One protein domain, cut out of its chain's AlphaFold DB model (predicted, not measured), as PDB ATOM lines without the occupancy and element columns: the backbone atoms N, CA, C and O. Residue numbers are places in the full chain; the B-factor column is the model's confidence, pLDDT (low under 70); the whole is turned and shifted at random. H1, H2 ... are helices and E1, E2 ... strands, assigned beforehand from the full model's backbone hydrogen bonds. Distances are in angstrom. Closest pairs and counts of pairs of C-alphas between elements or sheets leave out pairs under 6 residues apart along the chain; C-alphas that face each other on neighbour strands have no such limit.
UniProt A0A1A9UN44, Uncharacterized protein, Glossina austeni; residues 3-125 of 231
ATOM      1  N   ALA A   3      30.101  21.478  -0.897       65.88
ATOM      2  CA  ALA A   3      31.287  22.141  -1.435       65.88
ATOM      3  C   ALA A   3      30.850  23.228  -2.421       65.88
ATOM      4  O   ALA A   3      30.023  22.970  -3.294       65.88
ATOM      5  N   GLU A   4      31.399  24.430  -2.280       71.69
ATOM      6  CA  GLU A   4      31.085  25.584  -3.122       71.69
ATOM      7  C   GLU A   4      32.254  25.881  -4.062       71.69
ATOM      8  O   GLU A   4      33.414  25.898  -3.652       71.69
ATOM      9  N   LEU A   5      31.948  26.090  -5.340       67.62
ATOM     10  CA  LEU A   5      32.910  26.391  -6.393       67.62
ATOM     11  C   LEU A   5      32.445  27.663  -7.119       67.62
ATOM     12  O   LEU A   5      31.514  27.587  -7.927       67.62
ATOM     13  N   PRO A   6      33.038  28.836  -6.832       68.44
ATOM     14  CA  PRO A   6      32.679  30.076  -7.511       68.44
ATOM     15  C   PRO A   6      33.104  30.023  -8.983       68.44
ATOM     16  O   PRO A   6      34.186  29.524  -9.307       68.44
ATOM     17  N   VAL A   7      32.267  30.549  -9.875       71.38
ATOM     18  CA  VAL A   7      32.589  30.653 -11.302       71.38
ATOM     19  C   VAL A   7      33.268  31.999 -11.550       71.38
ATOM     20  O   VAL A   7      32.680  33.058 -11.323       71.38
ATOM     21  N   GLU A   8      34.528  31.957 -11.992       74.06
ATOM     22  CA  GLU A   8      35.345  33.157 -12.199       74.06
ATOM     23  C   GLU A   8      34.625  34.181 -13.092       74.06
ATOM     24  O   GLU A   8      34.085  33.846 -14.145       74.06
ATOM     25  N   ASN A   9      34.648  35.450 -12.669       71.69
ATOM     26  CA  ASN A   9      34.044  36.589 -13.371       71.69
ATOM     27  C   ASN A   9      32.511  36.541 -13.526       71.69
ATOM     28  O   ASN A   9      31.959  37.242 -14.373       71.69
ATOM     29  N   THR A  10      31.815  35.771 -12.687       72.50
ATOM     30  CA  THR A  10      30.348  35.773 -12.596       72.50
ATOM     31  C   THR A  10      29.896  35.851 -11.132       72.50
ATOM     32  O   THR A  10      30.682  35.599 -10.221       72.50
ATOM     33  N   GLY A  11      28.628  36.202 -10.892       79.69
ATOM     34  CA  GLY A  11      28.002  36.088  -9.564       79.69
ATOM     35  C   GLY A  11      27.518  34.669  -9.235       79.69
ATOM     36  O   GLY A  11      26.801  34.484  -8.255       79.69
ATOM     37  N   GLU A  12      27.845  33.685 -10.073       79.75
ATOM     38  CA  GLU A  12      27.332  32.321  -9.977       79.75
ATOM     39  C   GLU A  12      28.243  31.438  -9.113       79.75
ATOM     40  O   GLU A  12      29.475  31.519  -9.159       79.75
ATOM     41  N   VAL A  13      27.624  30.551  -8.332       76.38
ATOM     42  CA  VAL A  13      28.318  29.577  -7.482       76.38
ATOM     43  C   VAL A  13      27.774  28.187  -7.776       76.38
ATOM     44  O   VAL A  13      26.569  27.945  -7.705       76.38
ATOM     45  N   ILE A  14      28.668  27.250  -8.085       74.06
ATOM     46  CA  ILE A  14      28.323  25.838  -8.222       74.06
ATOM     47  C   ILE A  14      28.371  25.206  -6.835       74.06
ATOM     48  O   ILE A  14      29.426  25.142  -6.205       74.06
ATOM     49  N   VAL A  15      27.231  24.694  -6.382       74.31
ATOM     50  CA  VAL A  15      27.122  23.976  -5.111       74.31
ATOM     51  C   VAL A  15      27.084  22.473  -5.376       74.31
ATOM     52  O   VAL A  15      26.213  21.967  -6.085       74.31
ATOM     53  N   LEU A  16      28.031  21.738  -4.798       68.88
ATOM     54  CA  LEU A  16      28.083  20.282  -4.832       68.88
ATOM     55  C   LEU A  16      27.527  19.726  -3.526       68.88
ATOM     56  O   LEU A  16      28.105  19.905  -2.454       68.88
ATOM     57  N   LEU A  17      26.405  19.025  -3.639       70.94
ATOM     58  CA  LEU A  17      25.740  18.372  -2.523       70.94
ATOM     59  C   LEU A  17      26.030  16.876  -2.575       70.94
ATOM     60  O   LEU A  17      25.679  16.196  -3.539       70.94
ATOM     61  N   GLN A  18      26.639  16.355  -1.516       68.56
ATOM     62  CA  GLN A  18      26.763  14.918  -1.315       68.56
ATOM     63  C   GLN A  18      25.958  14.493  -0.093       68.56
ATOM     64  O   GLN A  18      26.184  14.983   1.024       68.56
ATOM     65  N   TYR A  19      25.055  13.535  -0.303       69.38
ATOM     66  CA  TYR A  19      24.468  12.779   0.790       69.38
ATOM     67  C   TYR A  19      25.541  11.871   1.392       69.38
ATOM     68  O   TYR A  19      26.038  10.956   0.738       69.38
ATOM     69  N   VAL A  20      25.909  12.150   2.639       64.88
ATOM     70  CA  VAL A  20      26.846  11.328   3.404       64.88
ATOM     71  C   VAL A  20      25.998  10.505   4.360       64.88
ATOM     72  O   VAL A  20      25.473  11.034   5.338       64.88
ATOM     73  N   GLY A  21      25.796   9.225   4.042       62.03
ATOM     74  CA  GLY A  21      25.143   8.301   4.966       62.03
ATOM     75  C   GLY A  21      25.962   8.137   6.252       62.03
ATOM     76  O   GLY A  21      27.165   8.377   6.276       62.03
ATOM     77  N   SER A  22      25.331   7.679   7.331       53.84
ATOM     78  CA  SER A  22      25.953   7.570   8.664       53.84
ATOM     79  C   SER A  22      27.055   6.502   8.783       53.84
ATOM     80  O   SER A  22      27.665   6.366   9.841       53.84
ATOM     81  N   LYS A  23      27.298   5.704   7.735       54.41
ATOM     82  CA  LYS A  23      28.256   4.591   7.756       54.41
ATOM     83  C   LYS A  23      29.613   5.045   7.223       54.41
ATOM     84  O   LYS A  23      29.753   5.319   6.034       54.41
ATOM     85  N   LYS A  24      30.618   5.074   8.101       57.62
ATOM     86  CA  LYS A  24      32.023   5.152   7.686       57.62
ATOM     87  C   LYS A  24      32.430   3.824   7.027       57.62
ATOM     88  O   LYS A  24      32.003   2.776   7.519       57.62
ATOM     89  N   PRO A  25      33.238   3.837   5.952       56.88
ATOM     90  CA  PRO A  25      33.864   2.621   5.447       56.88
ATOM     91  C   PRO A  25      34.654   1.959   6.579       56.88
ATOM     92  O   PRO A  25      35.396   2.633   7.289       56.88
ATOM     93  N   SER A  26      34.473   0.655   6.779       58.25
ATOM     94  CA  SER A  26      35.174  -0.098   7.827       58.25
ATOM     95  C   SER A  26      36.617  -0.450   7.455       58.25
ATOM     96  O   SER A  26      37.335  -0.997   8.283       58.25
ATOM     97  N   VAL A  27      37.019  -0.189   6.208       75.81
ATOM     98  CA  VAL A  27      38.307  -0.583   5.629       75.81
ATOM     99  C   VAL A  27      38.990   0.655   5.062       75.81
ATOM    100  O   VAL A  27      38.340   1.466   4.397       75.81
ATOM    101  N   GLU A  28      40.286   0.794   5.331       83.25
ATOM    102  CA  GLU A  28      41.106   1.866   4.768       83.25
ATOM    103  C   GLU A  28      41.193   1.754   3.238       83.25
ATOM    104  O   GLU A  28      41.257   0.643   2.699       83.25
ATOM    105  N   PRO A  29      41.176   2.887   2.517       90.00
ATOM    106  CA  PRO A  29      41.246   2.865   1.069       90.00
ATOM    107  C   PRO A  29      42.638   2.468   0.573       90.00
ATOM    108  O   PRO A  29      43.655   2.924   1.093       90.00
ATOM    109  N   ILE A  30      42.681   1.672  -0.494       94.00
ATOM    110  CA  ILE A  30      43.928   1.287  -1.164       94.00
ATOM    111  C   ILE A  30      44.178   2.215  -2.350       94.00
ATOM    112  O   ILE A  30      43.288   2.419  -3.173       94.00
ATOM    113  N   ALA A  31      45.389   2.761  -2.452       95.62
ATOM    114  CA  ALA A  31      45.798   3.597  -3.574       95.62
ATOM    115  C   ALA A  31      46.412   2.758  -4.710       95.62
ATOM    116  O   ALA A  31      47.274   1.916  -4.467       95.62
ATOM    117  N   VAL A  32      45.982   3.006  -5.947       95.88
ATOM    118  CA  VAL A  32      46.486   2.378  -7.174       95.88
ATOM    119  C   VAL A  32      46.952   3.471  -8.129       95.88
ATOM    120  O   VAL A  32      46.159   4.322  -8.541       95.88
ATOM    121  N   GLU A  33      48.233   3.435  -8.484       95.19
ATOM    122  CA  GLU A  33      48.833   4.376  -9.428       95.19
ATOM    123  C   GLU A  33      48.565   3.965 -10.874       95.19
ATOM    124  O   GLU A  33      48.861   2.844 -11.285       95.19
ATOM    125  N   VAL A  34      48.058   4.900 -11.671       93.31
ATOM    126  CA  VAL A  34      47.936   4.771 -13.122       93.31
ATOM    127  C   VAL A  34      49.095   5.525 -13.752       93.31
ATOM    128  O   VAL A  34      49.011   6.738 -13.961       93.31
ATOM    129  N   SER A  35      50.165   4.796 -14.063       89.94
ATOM    130  CA  SER A  35      51.333   5.347 -14.750       89.94
ATOM    131  C   SER A  35      51.401   4.906 -16.211       89.94
ATOM    132  O   SER A  35      51.177   3.738 -16.533       89.94
ATOM    133  N   THR A  36      51.773   5.826 -17.105       84.62
ATOM    134  CA  THR A  36      52.059   5.495 -18.512       84.62
ATOM    135  C   THR A  36      53.408   4.798 -18.689       84.62
ATOM    136  O   THR A  36      53.658   4.196 -19.735       84.62
ATOM    137  N   GLY A  37      54.270   4.831 -17.665       85.69
ATOM    138  CA  GLY A  37      55.518   4.072 -17.629       85.69
ATOM    139  C   GLY A  37      55.300   2.558 -17.522       85.69
ATOM    140  O   GLY A  37      56.147   1.784 -17.975       85.69
ATOM    141  N   ASP A  38      54.155   2.125 -16.986       86.81
ATOM    142  CA  ASP A  38      53.783   0.714 -16.903       86.81
ATOM    143  C   ASP A  38      53.237   0.202 -18.245       86.81
ATOM    144  O   ASP A  38      52.036   0.205 -18.519       86.81
ATOM    145  N   LYS A  39      54.148  -0.294 -19.086       87.75
ATOM    146  CA  LYS A  39      53.815  -0.876 -20.397       87.75
ATOM    147  C   LYS A  39      53.027  -2.186 -20.314       87.75
ATOM    148  O   LYS A  39      52.463  -2.602 -21.321       87.75
ATOM    149  N   GLN A  40      53.032  -2.856 -19.162       91.25
ATOM    150  CA  GLN A  40      52.323  -4.122 -18.957       91.25
ATOM    151  C   GLN A  40      50.932  -3.909 -18.352       91.25
ATOM    152  O   GLN A  40      50.164  -4.864 -18.266       91.25
ATOM    153  N   LEU A  41      50.598  -2.668 -17.973       90.50
ATOM    154  CA  LEU A  41      49.316  -2.286 -17.381       90.50
ATOM    155  C   LEU A  41      48.976  -3.120 -16.133       90.50
ATOM    156  O   LEU A  41      47.822  -3.474 -15.895       90.50
ATOM    157  N   THR A  42      49.983  -3.434 -15.318       93.31
ATOM    158  CA  THR A  42      49.852  -4.227 -14.088       93.31
ATOM    159  C   THR A  42      48.869  -3.612 -13.089       93.31
ATOM    160  O   THR A  42      48.166  -4.341 -12.381       93.31
ATOM    161  N   TRP A  43      48.748  -2.280 -13.088       93.38
ATOM    162  CA  TRP A  43      47.770  -1.543 -12.290       93.38
ATOM    163  C   TRP A  43      46.317  -1.938 -12.609       93.38
ATOM    164  O   TRP A  43      45.471  -1.884 -11.719       93.38
ATOM    165  N   ILE A  44      46.008  -2.398 -13.832       93.50
ATOM    166  CA  ILE A  44      44.659  -2.874 -14.196       93.50
ATOM    167  C   ILE A  44      44.317  -4.129 -13.397       93.50
ATOM    168  O   ILE A  44      43.249  -4.206 -12.794       93.50
ATOM    169  N   THR A  45      45.231  -5.097 -13.349       94.31
ATOM    170  CA  THR A  45      45.029  -6.357 -12.621       94.31
ATOM    171  C   THR A  45      44.885  -6.109 -11.118       94.31
ATOM    172  O   THR A  45      44.049  -6.727 -10.456       94.31
ATOM    173  N   GLN A  46      45.663  -5.168 -10.574       94.62
ATOM    174  CA  GLN A  46      45.528  -4.727  -9.183       94.62
ATOM    175  C   GLN A  46      44.157  -4.091  -8.933       94.62
ATOM    176  O   GLN A  46      43.448  -4.494  -8.012       94.62
ATOM    177  N   LEU A  47      43.748  -3.155  -9.790       94.62
ATOM    178  CA  LEU A  47      42.465  -2.470  -9.688       94.62
ATOM    179  C   LEU A  47      41.285  -3.451  -9.746       94.62
ATOM    180  O   LEU A  47      40.401  -3.397  -8.895       94.62
ATOM    181  N   GLN A  48      41.306  -4.401 -10.685       94.06
ATOM    182  CA  GLN A  48      40.297  -5.461 -10.792       94.06
ATOM    183  C   GLN A  48      40.193  -6.287  -9.506       94.06
ATOM    184  O   GLN A  48      39.091  -6.547  -9.023       94.06
ATOM    185  N   LYS A  49      41.334  -6.670  -8.918       94.81
ATOM    186  CA  LYS A  49      41.371  -7.414  -7.653       94.81
ATOM    187  C   LYS A  49      40.688  -6.641  -6.523       94.81
ATOM    188  O   LYS A  49      39.891  -7.224  -5.792       94.81
ATOM    189  N   TYR A  50      40.981  -5.349  -6.369       93.19
ATOM    190  CA  TYR A  50      40.415  -4.543  -5.281       93.19
ATOM    191  C   TYR A  50      38.925  -4.246  -5.469       93.19
ATOM    192  O   TYR A  50      38.170  -4.312  -4.496       93.19
ATOM    193  N   ILE A  51      38.489  -4.023  -6.713       91.62
ATOM    194  CA  ILE A  51      37.067  -3.880  -7.059       91.62
ATOM    195  C   ILE A  51      36.302  -5.162  -6.713       91.62
ATOM    196  O   ILE A  51      35.297  -5.100  -6.008       91.62
ATOM    197  N   ASN A  52      36.804  -6.329  -7.129       92.25
ATOM    198  CA  ASN A  52      36.156  -7.618  -6.851       92.25
ATOM    199  C   ASN A  52      36.058  -7.913  -5.347       92.25
ATOM    200  O   ASN A  52      35.078  -8.497  -4.886       92.25
ATOM    201  N   ASN A  53      37.046  -7.461  -4.573       92.56
ATOM    202  CA  ASN A  53      37.062  -7.578  -3.116       92.56
ATOM    203  C   ASN A  53      36.232  -6.497  -2.403       92.56
ATOM    204  O   ASN A  53      36.253  -6.438  -1.175       92.56
ATOM    205  N   LYS A  54      35.538  -5.619  -3.142       91.94
ATOM    206  CA  LYS A  54      34.743  -4.502  -2.602       91.94
ATOM    207  C   LYS A  54      35.541  -3.609  -1.653       91.94
ATOM    208  O   LYS A  54      35.029  -3.119  -0.647       91.94
ATOM    209  N   THR A  55      36.824  -3.433  -1.949       92.50
ATOM    210  CA  THR A  55      37.716  -2.601  -1.145       92.50
ATOM    211  C   THR A  55      37.631  -1.156  -1.640       92.50
ATOM    212  O   THR A  55      37.757  -0.935  -2.850       92.50
ATOM    213  N   PRO A  56      37.430  -0.157  -0.756       93.88
ATOM    214  CA  PRO A  56      37.548   1.245  -1.139       93.88
ATOM    215  C   PRO A  56      38.879   1.480  -1.853       93.88
ATOM    216  O   PRO A  56      39.935   1.121  -1.338       93.88
ATOM    217  N   THR A  57      38.829   2.021  -3.068       95.75
ATOM    218  CA  THR A  57      40.013   2.121  -3.928       95.75
ATOM    219  C   THR A  57      40.160   3.541  -4.447       95.75
ATOM    220  O   THR A  57      39.233   4.116  -5.025       95.75
ATOM    221  N   ILE A  58      41.344   4.107  -4.244       97.00
ATOM    222  CA  ILE A  58      41.746   5.392  -4.793       97.00
ATOM    223  C   ILE A  58      42.599   5.127  -6.023       97.00
ATOM    224  O   ILE A  58      43.678   4.557  -5.925       97.00
ATOM    225  N   VAL A  59      42.127   5.557  -7.182       96.75
ATOM    226  CA  VAL A  59      42.885   5.465  -8.428       96.75
ATOM    227  C   VAL A  59      43.474   6.837  -8.702       96.75
ATOM    228  O   VAL A  59      42.730   7.816  -8.805       96.75
ATOM    229  N   TYR A  60      44.794   6.932  -8.797       96.75
ATOM    230  CA  TYR A  60      45.460   8.217  -8.963       96.75
ATOM    231  C   TYR A  60      46.450   8.221 -10.115       96.75
ATOM    232  O   TYR A  60      46.945   7.182 -10.538       96.75
ATOM    233  N   ALA A  61      46.746   9.412 -10.621       95.88
ATOM    234  CA  ALA A  61      47.825   9.624 -11.564       95.88
ATOM    235  C   ALA A  61      48.480  10.983 -11.349       95.88
ATOM    236  O   ALA A  61      47.788  11.976 -11.111       95.88
ATOM    237  N   CYS A  62      49.803  11.019 -11.494       94.50
ATOM    238  CA  CYS A  62      50.619  12.192 -11.218       94.50
ATOM    239  C   CYS A  62      51.439  12.584 -12.447       94.50
ATOM    240  O   CYS A  62      52.306  11.839 -12.887       94.50
ATOM    241  N   ASN A  63      51.201  13.786 -12.974       91.06
ATOM    242  CA  ASN A  63      51.966  14.404 -14.059       91.06
ATOM    243  C   ASN A  63      52.059  13.554 -15.343       91.06
ATOM    244  O   ASN A  63      53.032  13.638 -16.095       91.06
ATOM    245  N   GLU A  64      51.015  12.771 -15.616       88.38
ATOM    246  CA  GLU A  64      50.917  11.889 -16.778       88.38
ATOM    247  C   GLU A  64      50.285  12.612 -17.977       88.38
ATOM    248  O   GLU A  64      49.111  12.989 -17.947       88.38
ATOM    249  N   LYS A  65      51.051  12.789 -19.063       84.12
ATOM    250  CA  LYS A  65      50.606  13.542 -20.255       84.12
ATOM    251  C   LYS A  65      49.479  12.846 -21.024       84.12
ATOM    252  O   LYS A  65      48.599  13.514 -21.560       84.12
ATOM    253  N   LEU A  66      49.536  11.520 -21.129       85.06
ATOM    254  CA  LEU A  66      48.562  10.707 -21.858       85.06
ATOM    255  C   LEU A  66      47.771   9.869 -20.862       85.06
ATOM    256  O   LEU A  66      48.086   8.705 -20.636       85.06
ATOM    257  N   ASN A  67      46.759  10.473 -20.243       82.12
ATOM    258  CA  ASN A  67      46.021   9.815 -19.176       82.12
ATOM    259  C   ASN A  67      44.500   9.935 -19.339       82.12
ATOM    260  O   ASN A  67      43.948  11.031 -19.395       82.12
ATOM    261  N   GLY A  68      43.827   8.782 -19.385       88.44
ATOM    262  CA  GLY A  68      42.371   8.651 -19.449       88.44
ATOM    263  C   GLY A  68      41.690   8.414 -18.095       88.44
ATOM    264  O   GLY A  68      40.532   8.000 -18.086       88.44
ATOM    265  N   LEU A  69      42.373   8.646 -16.965       93.44
ATOM    266  CA  LEU A  69      41.919   8.319 -15.604       93.44
ATOM    267  C   LEU A  69      40.507   8.821 -15.314       93.44
ATOM    268  O   LEU A  69      39.690   8.085 -14.772       93.44
ATOM    269  N   ILE A  70      40.194  10.059 -15.691       93.62
ATOM    270  CA  ILE A  70      38.872  10.645 -15.432       93.62
ATOM    271  C   ILE A  70      37.784   9.891 -16.203       93.62
ATOM    272  O   ILE A  70      36.729   9.596 -15.645       93.62
ATOM    273  N   GLY A  71      38.054   9.525 -17.459       94.62
ATOM    274  CA  GLY A  71      37.159   8.679 -18.250       94.62
ATOM    275  C   GLY A  71      36.979   7.298 -17.619       94.62
ATOM    276  O   GLY A  71      35.849   6.846 -17.455       94.62
ATOM    277  N   LEU A  72      38.076   6.671 -17.186       94.19
ATOM    278  CA  LEU A  72      38.057   5.377 -16.502       94.19
ATOM    279  C   LEU A  72      37.225   5.420 -15.213       94.19
ATOM    280  O   LEU A  72      36.334   4.594 -15.036       94.19
ATOM    281  N   VAL A  73      37.478   6.388 -14.328       95.44
ATOM    282  CA  VAL A  73      36.742   6.548 -13.065       95.44
ATOM    283  C   VAL A  73      35.260   6.794 -13.340       95.44
ATOM    284  O   VAL A  73      34.414   6.197 -12.679       95.44
ATOM    285  N   ASN A  74      34.917   7.595 -14.352       94.56
ATOM    286  CA  ASN A  74      33.523   7.803 -14.751       94.56
ATOM    287  C   ASN A  74      32.830   6.507 -15.202       94.56
ATOM    288  O   ASN A  74      31.641   6.343 -14.926       94.56
ATOM    289  N   CYS A  75      33.543   5.598 -15.874       95.62
ATOM    290  CA  CYS A  75      33.020   4.275 -16.219       95.62
ATOM    291  C   CYS A  75      32.848   3.404 -14.969       95.62
ATOM    292  O   CYS A  75      31.745   2.942 -14.703       95.62
ATOM    293  N   LEU A  76      33.898   3.253 -14.155       95.25
ATOM    294  CA  LEU A  76      33.881   2.405 -12.955       95.25
ATOM    295  C   LEU A  76      32.816   2.830 -11.941       95.25
ATOM    296  O   LEU A  76      32.216   1.996 -11.274       95.25
ATOM    297  N   ARG A  77      32.528   4.128 -11.836       93.56
ATOM    298  CA  ARG A  77      31.489   4.632 -10.932       93.56
ATOM    299  C   ARG A  77      30.060   4.289 -11.358       93.56
ATOM    300  O   ARG A  77      29.152   4.476 -10.552       93.56
ATOM    301  N   LYS A  78      29.855   3.820 -12.591       93.88
ATOM    302  CA  LYS A  78      28.565   3.309 -13.081       93.88
ATOM    303  C   LYS A  78      28.410   1.798 -12.885       93.88
ATOM    304  O   LYS A  78      27.320   1.285 -13.112       93.88
ATOM    305  N   GLU A  79      29.465   1.114 -12.457       93.62
ATOM    306  CA  GLU A  79      29.446  -0.314 -12.149       93.62
ATOM    307  C   GLU A  79      28.927  -0.578 -10.721       93.62
ATOM    308  O   GLU A  79      28.898   0.339  -9.882       93.62
ATOM    309  N   PRO A  80      28.525  -1.826 -10.401       91.31
ATOM    310  CA  PRO A  80      28.204  -2.226  -9.034       91.31
ATOM    311  C   PRO A  80      29.322  -1.853  -8.055       91.31
ATOM    312  O   PRO A  80      30.502  -1.996  -8.356       91.31
ATOM    313  N   ASP A  81      28.943  -1.355  -6.876       90.44
ATOM    314  CA  ASP A  81      29.878  -0.889  -5.842       90.44
ATOM    315  C   ASP A  81      30.821   0.262  -6.287       90.44
ATOM    316  O   ASP A  81      31.712   0.667  -5.542       90.44
ATOM    317  N   GLY A  82      30.565   0.907  -7.435       90.25
ATOM    318  CA  GLY A  82      31.385   1.999  -7.978       90.25
ATOM    319  C   GLY A  82      31.502   3.239  -7.079       90.25
ATOM    320  O   GLY A  82      32.430   4.033  -7.222       90.25
ATOM    321  N   HIS A  83      30.611   3.399  -6.095       90.00
ATOM    322  CA  HIS A  83      30.708   4.442  -5.068       90.00
ATOM    323  C   HIS A  83      31.975   4.329  -4.196       90.00
ATOM    324  O   HIS A  83      32.378   5.331  -3.606       90.00
ATOM    325  N   LEU A  84      32.611   3.151  -4.152       92.75
ATOM    326  CA  LEU A  84      33.872   2.881  -3.452       92.75
ATOM    327  C   LEU A  84      35.112   3.404  -4.196       92.75
ATOM    328  O   LEU A  84      36.208   3.398  -3.633       92.75
ATOM    329  N   ILE A  85      34.953   3.848  -5.447       95.75
ATOM    330  CA  ILE A  85      36.051   4.296  -6.306       95.75
ATOM    331  C   ILE A  85      36.177   5.815  -6.271       95.75
ATOM    332  O   ILE A  85      35.230   6.543  -6.584       95.75
ATOM    333  N   THR A  86      37.373   6.294  -5.933       95.56
ATOM    334  CA  THR A  86      37.721   7.721  -5.922       95.56
ATOM    335  C   THR A  86      38.903   7.989  -6.844       95.56
ATOM    336  O   THR A  86      39.903   7.282  -6.790       95.56
ATOM    337  N   GLY A  87      38.800   9.008  -7.694       96.62
ATOM    338  CA  GLY A  87      39.854   9.411  -8.622       96.62
ATOM    339  C   GLY A  87      40.659  10.610  -8.124       96.62
ATOM    340  O   GLY A  87      40.062  11.595  -7.685       96.62
ATOM    341  N   PHE A  88      41.985  10.566  -8.266       97.12
ATOM    342  CA  PHE A  88      42.883  11.714  -8.088       97.12
ATOM    343  C   PHE A  88      43.738  11.941  -9.335       97.12
ATOM    344  O   PHE A  88      44.620  11.154  -9.658       97.12
ATOM    345  N   PHE A  89      43.500  13.039 -10.038       96.56
ATOM    346  CA  PHE A  89      44.291  13.440 -11.192       96.56
ATOM    347  C   PHE A  89      45.136  14.660 -10.827       96.56
ATOM    348  O   PHE A  89      44.614  15.763 -10.683       96.56
ATOM    349  N   ILE A  90      46.440  14.456 -10.658       96.25
ATOM    350  CA  ILE A  90      47.382  15.490 -10.232       96.25
ATOM    351  C   ILE A  90      48.191  15.921 -11.448       96.25
ATOM    352  O   ILE A  90      49.062  15.194 -11.915       96.25
ATOM    353  N   ASN A  91      47.890  17.099 -11.982       93.25
ATOM    354  CA  ASN A  91      48.550  17.678 -13.148       93.25
ATOM    355  C   ASN A  91      49.325  18.942 -12.759       93.25
ATOM    356  O   ASN A  91      49.122  20.022 -13.316       93.25
ATOM    357  N   ASP A  92      50.174  18.802 -11.747       93.19
ATOM    358  CA  ASP A  92      51.060  19.851 -11.271       93.19
ATOM    359  C   ASP A  92      52.340  19.219 -10.708       93.19
ATOM    360  O   ASP A  92      52.296  18.353  -9.830       93.19
ATOM    361  N   LYS A  93      53.497  19.637 -11.224       91.38
ATOM    362  CA  LYS A  93      54.805  19.133 -10.779       91.38
ATOM    363  C   LYS A  93      55.201  19.663  -9.405       91.38
ATOM    364  O   LYS A  93      56.079  19.086  -8.776       91.38
ATOM    365  N   SER A  94      54.588  20.761  -8.965       92.25
ATOM    366  CA  SER A  94      54.822  21.334  -7.640       92.25
ATOM    367  C   SER A  94      54.033  20.627  -6.535       92.25
ATOM    368  O   SER A  94      54.301  20.861  -5.358       92.25
ATOM    369  N   ALA A  95      53.077  19.762  -6.894       93.88
ATOM    370  CA  ALA A  95      52.310  18.997  -5.923       93.88
ATOM    371  C   ALA A  95      53.211  17.992  -5.174       93.88
ATOM    372  O   ALA A  95      54.097  17.387  -5.788       93.88
ATOM    373  N   PRO A  96      52.984  17.772  -3.865       94.19
ATOM    374  CA  PRO A  96      53.704  16.747  -3.114       94.19
ATOM    375  C   PRO A  96      53.429  15.352  -3.692       94.19
ATOM    376  O   PRO A  96      52.389  15.125  -4.313       94.19
ATOM    377  N   ALA A  97      54.335  14.397  -3.465       94.00
ATOM    378  CA  ALA A  97      54.119  13.006  -3.871       94.00
ATOM    379  C   ALA A  97      52.795  12.468  -3.302       94.00
ATOM    380  O   ALA A  97      52.425  12.795  -2.174       94.00
ATOM    381  N   PHE A  98      52.073  11.668  -4.092       94.88
ATOM    382  CA  PHE A  98      50.748  11.198  -3.701       94.88
ATOM    383  C   PHE A  98      50.818  10.346  -2.431       94.88
ATOM    384  O   PHE A  98      51.463   9.300  -2.402       94.88
ATOM    385  N   ASN A  99      50.130  10.792  -1.384       93.81
ATOM    386  CA  ASN A  99      49.986  10.059  -0.135       93.81
ATOM    387  C   ASN A  99      48.678  10.478   0.533       93.81
ATOM    388  O   ASN A  99      48.525  11.628   0.934       93.81
ATOM    389  N   ILE A 100      47.745   9.538   0.682       92.19
ATOM    390  CA  ILE A 100      46.419   9.815   1.242       92.19
ATOM    391  C   ILE A 100      46.457  10.275   2.705       92.19
ATOM    392  O   ILE A 100      45.526  10.936   3.155       92.19
ATOM    393  N   ASN A 101      47.533   9.953   3.427       91.00
ATOM    394  CA  ASN A 101      47.719  10.334   4.823       91.00
ATOM    395  C   ASN A 101      48.281  11.755   4.978       91.00
ATOM    396  O   ASN A 101      48.206  12.323   6.067       91.00
ATOM    397  N   GLU A 102      48.826  12.348   3.910       92.81
ATOM    398  CA  GLU A 102      49.302  13.731   3.948       92.81
ATOM    399  C   GLU A 102      48.120  14.705   4.004       92.81
ATOM    400  O   GLU A 102      47.176  14.546   3.222       92.81
ATOM    401  N   PRO A 103      48.169  15.768   4.835       94.56
ATOM    402  CA  PRO A 103      47.071  16.727   4.970       94.56
ATOM    403  C   PRO A 103      46.580  17.293   3.633       94.56
ATOM    404  O   PRO A 103      45.380  17.494   3.452       94.56
ATOM    405  N   PHE A 104      47.491  17.496   2.679       95.00
ATOM    406  CA  PHE A 104      47.183  17.996   1.338       95.00
ATOM    407  C   PHE A 104      46.174  17.115   0.578       95.00
ATOM    408  O   PHE A 104      45.247  17.639  -0.035       95.00
ATOM    409  N   TYR A 105      46.314  15.787   0.647       95.94
ATOM    410  CA  TYR A 105      45.407  14.838  -0.010       95.94
ATOM    411  C   TYR A 105      44.274  14.387   0.915       95.94
ATOM    412  O   TYR A 105      43.143  14.227   0.458       95.94
ATOM    413  N   ALA A 106      44.547  14.223   2.213       93.19
ATOM    414  CA  ALA A 106      43.580  13.784   3.215       93.19
ATOM    415  C   ALA A 106      42.391  14.748   3.331       93.19
ATOM    416  O   ALA A 106      41.239  14.316   3.376       93.19
ATOM    417  N   THR A 107      42.657  16.059   3.336       92.12
ATOM    418  CA  THR A 107      41.608  17.092   3.393       92.12
ATOM    419  C   THR A 107      40.713  17.053   2.160       92.12
ATOM    420  O   THR A 107      39.492  17.089   2.292       92.12
ATOM    421  N   GLN A 108      41.304  16.894   0.974       93.00
ATOM    422  CA  GLN A 108      40.561  16.757  -0.274       93.00
ATOM    423  C   GLN A 108      39.755  15.451  -0.315       93.00
ATOM    424  O   GLN A 108      38.597  15.444  -0.724       93.00
ATOM    425  N   TYR A 109      40.336  14.339   0.137       91.81
ATOM    426  CA  TYR A 109      39.659  13.043   0.187       91.81
ATOM    427  C   TYR A 109      38.474  13.043   1.152       91.81
ATOM    428  O   TYR A 109      37.423  12.480   0.840       91.81
ATOM    429  N   ALA A 110      38.606  13.730   2.290       89.00
ATOM    430  CA  ALA A 110      37.530  13.892   3.259       89.00
ATOM    431  C   ALA A 110      36.282  14.548   2.647       89.00
ATOM    432  O   ALA A 110      35.188  14.336   3.168       89.00
ATOM    433  N   LEU A 111      36.419  15.273   1.526       86.12
ATOM    434  CA  LEU A 111      35.286  15.852   0.809       86.12
ATOM    435  C   LEU A 111      34.358  14.807   0.164       86.12
ATOM    436  O   LEU A 111      33.269  15.150  -0.290       86.12
ATOM    437  N   GLY A 112      34.792  13.543   0.077       86.94
ATOM    438  CA  GLY A 112      34.002  12.438  -0.472       86.94
ATOM    439  C   GLY A 112      33.733  12.548  -1.976       86.94
ATOM    440  O   GLY A 112      32.851  11.863  -2.503       86.94
ATOM    441  N   LEU A 113      34.472  13.408  -2.683       88.69
ATOM    442  CA  LEU A 113      34.285  13.647  -4.108       88.69
ATOM    443  C   LEU A 113      34.743  12.450  -4.938       88.69
ATOM    444  O   LEU A 113      35.789  11.858  -4.700       88.69
ATOM    445  N   ALA A 114      33.974  12.157  -5.983       90.94
ATOM    446  CA  ALA A 114      34.250  11.082  -6.925       90.94
ATOM    447  C   ALA A 114      35.555  11.261  -7.712       90.94
ATOM    448  O   ALA A 114      36.274  10.295  -7.958       90.94
ATOM    449  N   VAL A 115      35.814  12.492  -8.150       94.12
ATOM    450  CA  VAL A 115      36.933  12.869  -9.013       94.12
ATOM    451  C   VAL A 115      37.528  14.152  -8.455       94.12
ATOM    452  O   VAL A 115      36.820  15.147  -8.305       94.12
ATOM    453  N   ASN A 116      38.826  14.114  -8.177       95.25
ATOM    454  CA  ASN A 116      39.601  15.209  -7.614       95.25
ATOM    455  C   ASN A 116      40.708  15.556  -8.602       95.25
ATOM    456  O   ASN A 116      41.565  14.721  -8.884       95.25
ATOM    457  N   VAL A 117      40.678  16.764  -9.155       95.38
ATOM    458  CA  VAL A 117      41.706  17.250 -10.077       95.38
ATOM    459  C   VAL A 117      42.522  18.316  -9.367       95.38
ATOM    460  O   VAL A 117      41.941  19.258  -8.843       95.38
ATOM    461  N   TYR A 118      43.845  18.188  -9.364       95.69
ATOM    462  CA  TYR A 118      44.742  19.254  -8.932       95.69
ATOM    463  C   TYR A 118      45.510  19.788 -10.132       95.69
ATOM    464  O   TYR A 118      46.227  19.037 -10.796       95.69
ATOM    465  N   GLN A 119      45.344  21.070 -10.436       92.94
ATOM    466  CA  GLN A 119      45.994  21.719 -11.568       92.94
ATOM    467  C   GLN A 119      46.181  23.208 -11.280       92.94
ATOM    468  O   GLN A 119      45.280  23.853 -10.744       92.94
ATOM    469  N   ASN A 120      47.334  23.763 -11.661       92.19
ATOM    470  CA  ASN A 120      47.673  25.177 -11.466       92.19
ATOM    471  C   ASN A 120      47.499  25.636 -10.004       92.19
ATOM    472  O   ASN A 120      46.892  26.674  -9.737       92.19
ATOM    473  N   GLY A 121      47.983  24.836  -9.050       92.56
ATOM    474  CA  GLY A 121      47.897  25.164  -7.627       92.56
ATOM    475  C   GLY A 121      46.500  25.082  -6.992       92.56
ATOM    476  O   GLY A 121      46.332  25.527  -5.858       92.56
ATOM    477  N   LYS A 122      45.478  24.564  -7.693       92.44
ATOM    478  CA  LYS A 122      44.093  24.512  -7.193       92.44
ATOM    479  C   LYS A 122      43.464  23.128  -7.359       92.44
ATOM    480  O   LYS A 122      43.688  22.444  -8.358       92.44
ATOM    481  N   TRP A 123      42.624  22.751  -6.393       93.81
ATOM    482  CA  TRP A 123      41.717  21.607  -6.497       93.81
ATOM    483  C   TRP A 123      40.467  21.965  -7.309       93.81
ATOM    484  O   TRP A 123      39.953  23.079  -7.224       93.81
ATOM    485  N   GLY A 124      39.948  21.009  -8.073       90.94
ATOM    486  CA  GLY A 124      38.772  21.195  -8.911       90.94
ATOM    487  C   GLY A 124      38.288  19.908  -9.577       90.94
ATOM    488  O   GLY A 124      38.596  18.793  -9.157       90.94
ATOM    489  N   SER A 125      37.487  20.075 -10.629       88.69
ATOM    490  CA  SER A 125      36.946  18.982 -11.445       88.69
ATOM    491  C   SER A 125      36.691  19.464 -12.872       88.69
ATOM    492  O   SER A 125      36.433  20.648 -13.080       88.69
TER     493      SER A 125
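This is residues 3 to 125 of the 231 residues of an uncharacterized protein of Glossina austeni (UniProt A0A1A9UN44). A twisted five-stranded sheet has two helices, H1 and H2, packed over one face; a third helix, H3, only grazes the sheet, and a separate two-stranded hairpin, E1 and E2, sits off beyond the E7 edge, with its turn, residues 7 to 12, sticking out. The printed part has 123 residues, with three named helices and seven named strands in the order E1 E2 E3 H1 E4 H2 E5 H3 E6 E7. The large sheet is mixed, in the order E3 E4 E5 E6 E7; the class is mixed, helices and strands, with 61 residues, under half, in named elements. The whole is compact, with a radius of gyration of the C-alphas of 15.0 A and spans of 47 by 37 by 27 A.

E1, residues 3 to 6, begins at C-alpha 3 (31.287, 22.141, -1.435), and E2 is residues 13 to 17. After them come E3, residues 30 to 33, H1, residues 42 to 52 and 15.9 A long, and E4, residues 57 to 62 and 16.3 A long. H2 is residues 69 to 76, and E5, residues 85 to 91, is 19.5 A long, ending at C-alpha 91 (48.550, 17.678, -13.148). H3 is residues 103 to 110, E6 residues 115 to 119, and E7 residues 122 to 124, ending at C-alpha 124 (38.772, 21.195, -8.911).

E3 and E4 are parallel, with N 32 and O 58 2.8 A apart. E4 and E5 are parallel, with N 59 and O 86 2.8 A apart. E5 and E6 are parallel, with N 89 and O 116 2.8 A apart. E6 and E7 are an antiparallel hairpin, with N 124 and O 117 2.8 A apart. Three strand-helix-strand units, two parallel neighbour strands with a helix between, follow: E3, H1, E4 and E4, H2, E5 are right-handed, and E5, H3, E6 is left-handed. H1 and H2 make two layers with the sheet, both on the same face, at heights of 9.3 A and 8.7 A over the sheet. The closest C-alphas of H2 and E5 are those of Val 73 and Gly 87, 6.1 A. H3 only grazes the sheet with residues 105 to 109. E1 and E2 are an antiparallel hairpin, with N 5 and O 14 2.8 A apart; E1 and E7 are only just apart, at 8.2 A. Every O i to N i+4 pair is within hydrogen-bond range in H1 and H2, and 3 of 4 in H3.

The C-alphas of Gly 11 and Gln 40, the two farthest apart, are 47.9 A apart. The printed part has no cut. The links E2 to E3 and E5 to H3 are long. Mean pLDDT of the printed part is 87.6; residues 3, 5 to 6, 16 and 18 to 26 are under 70.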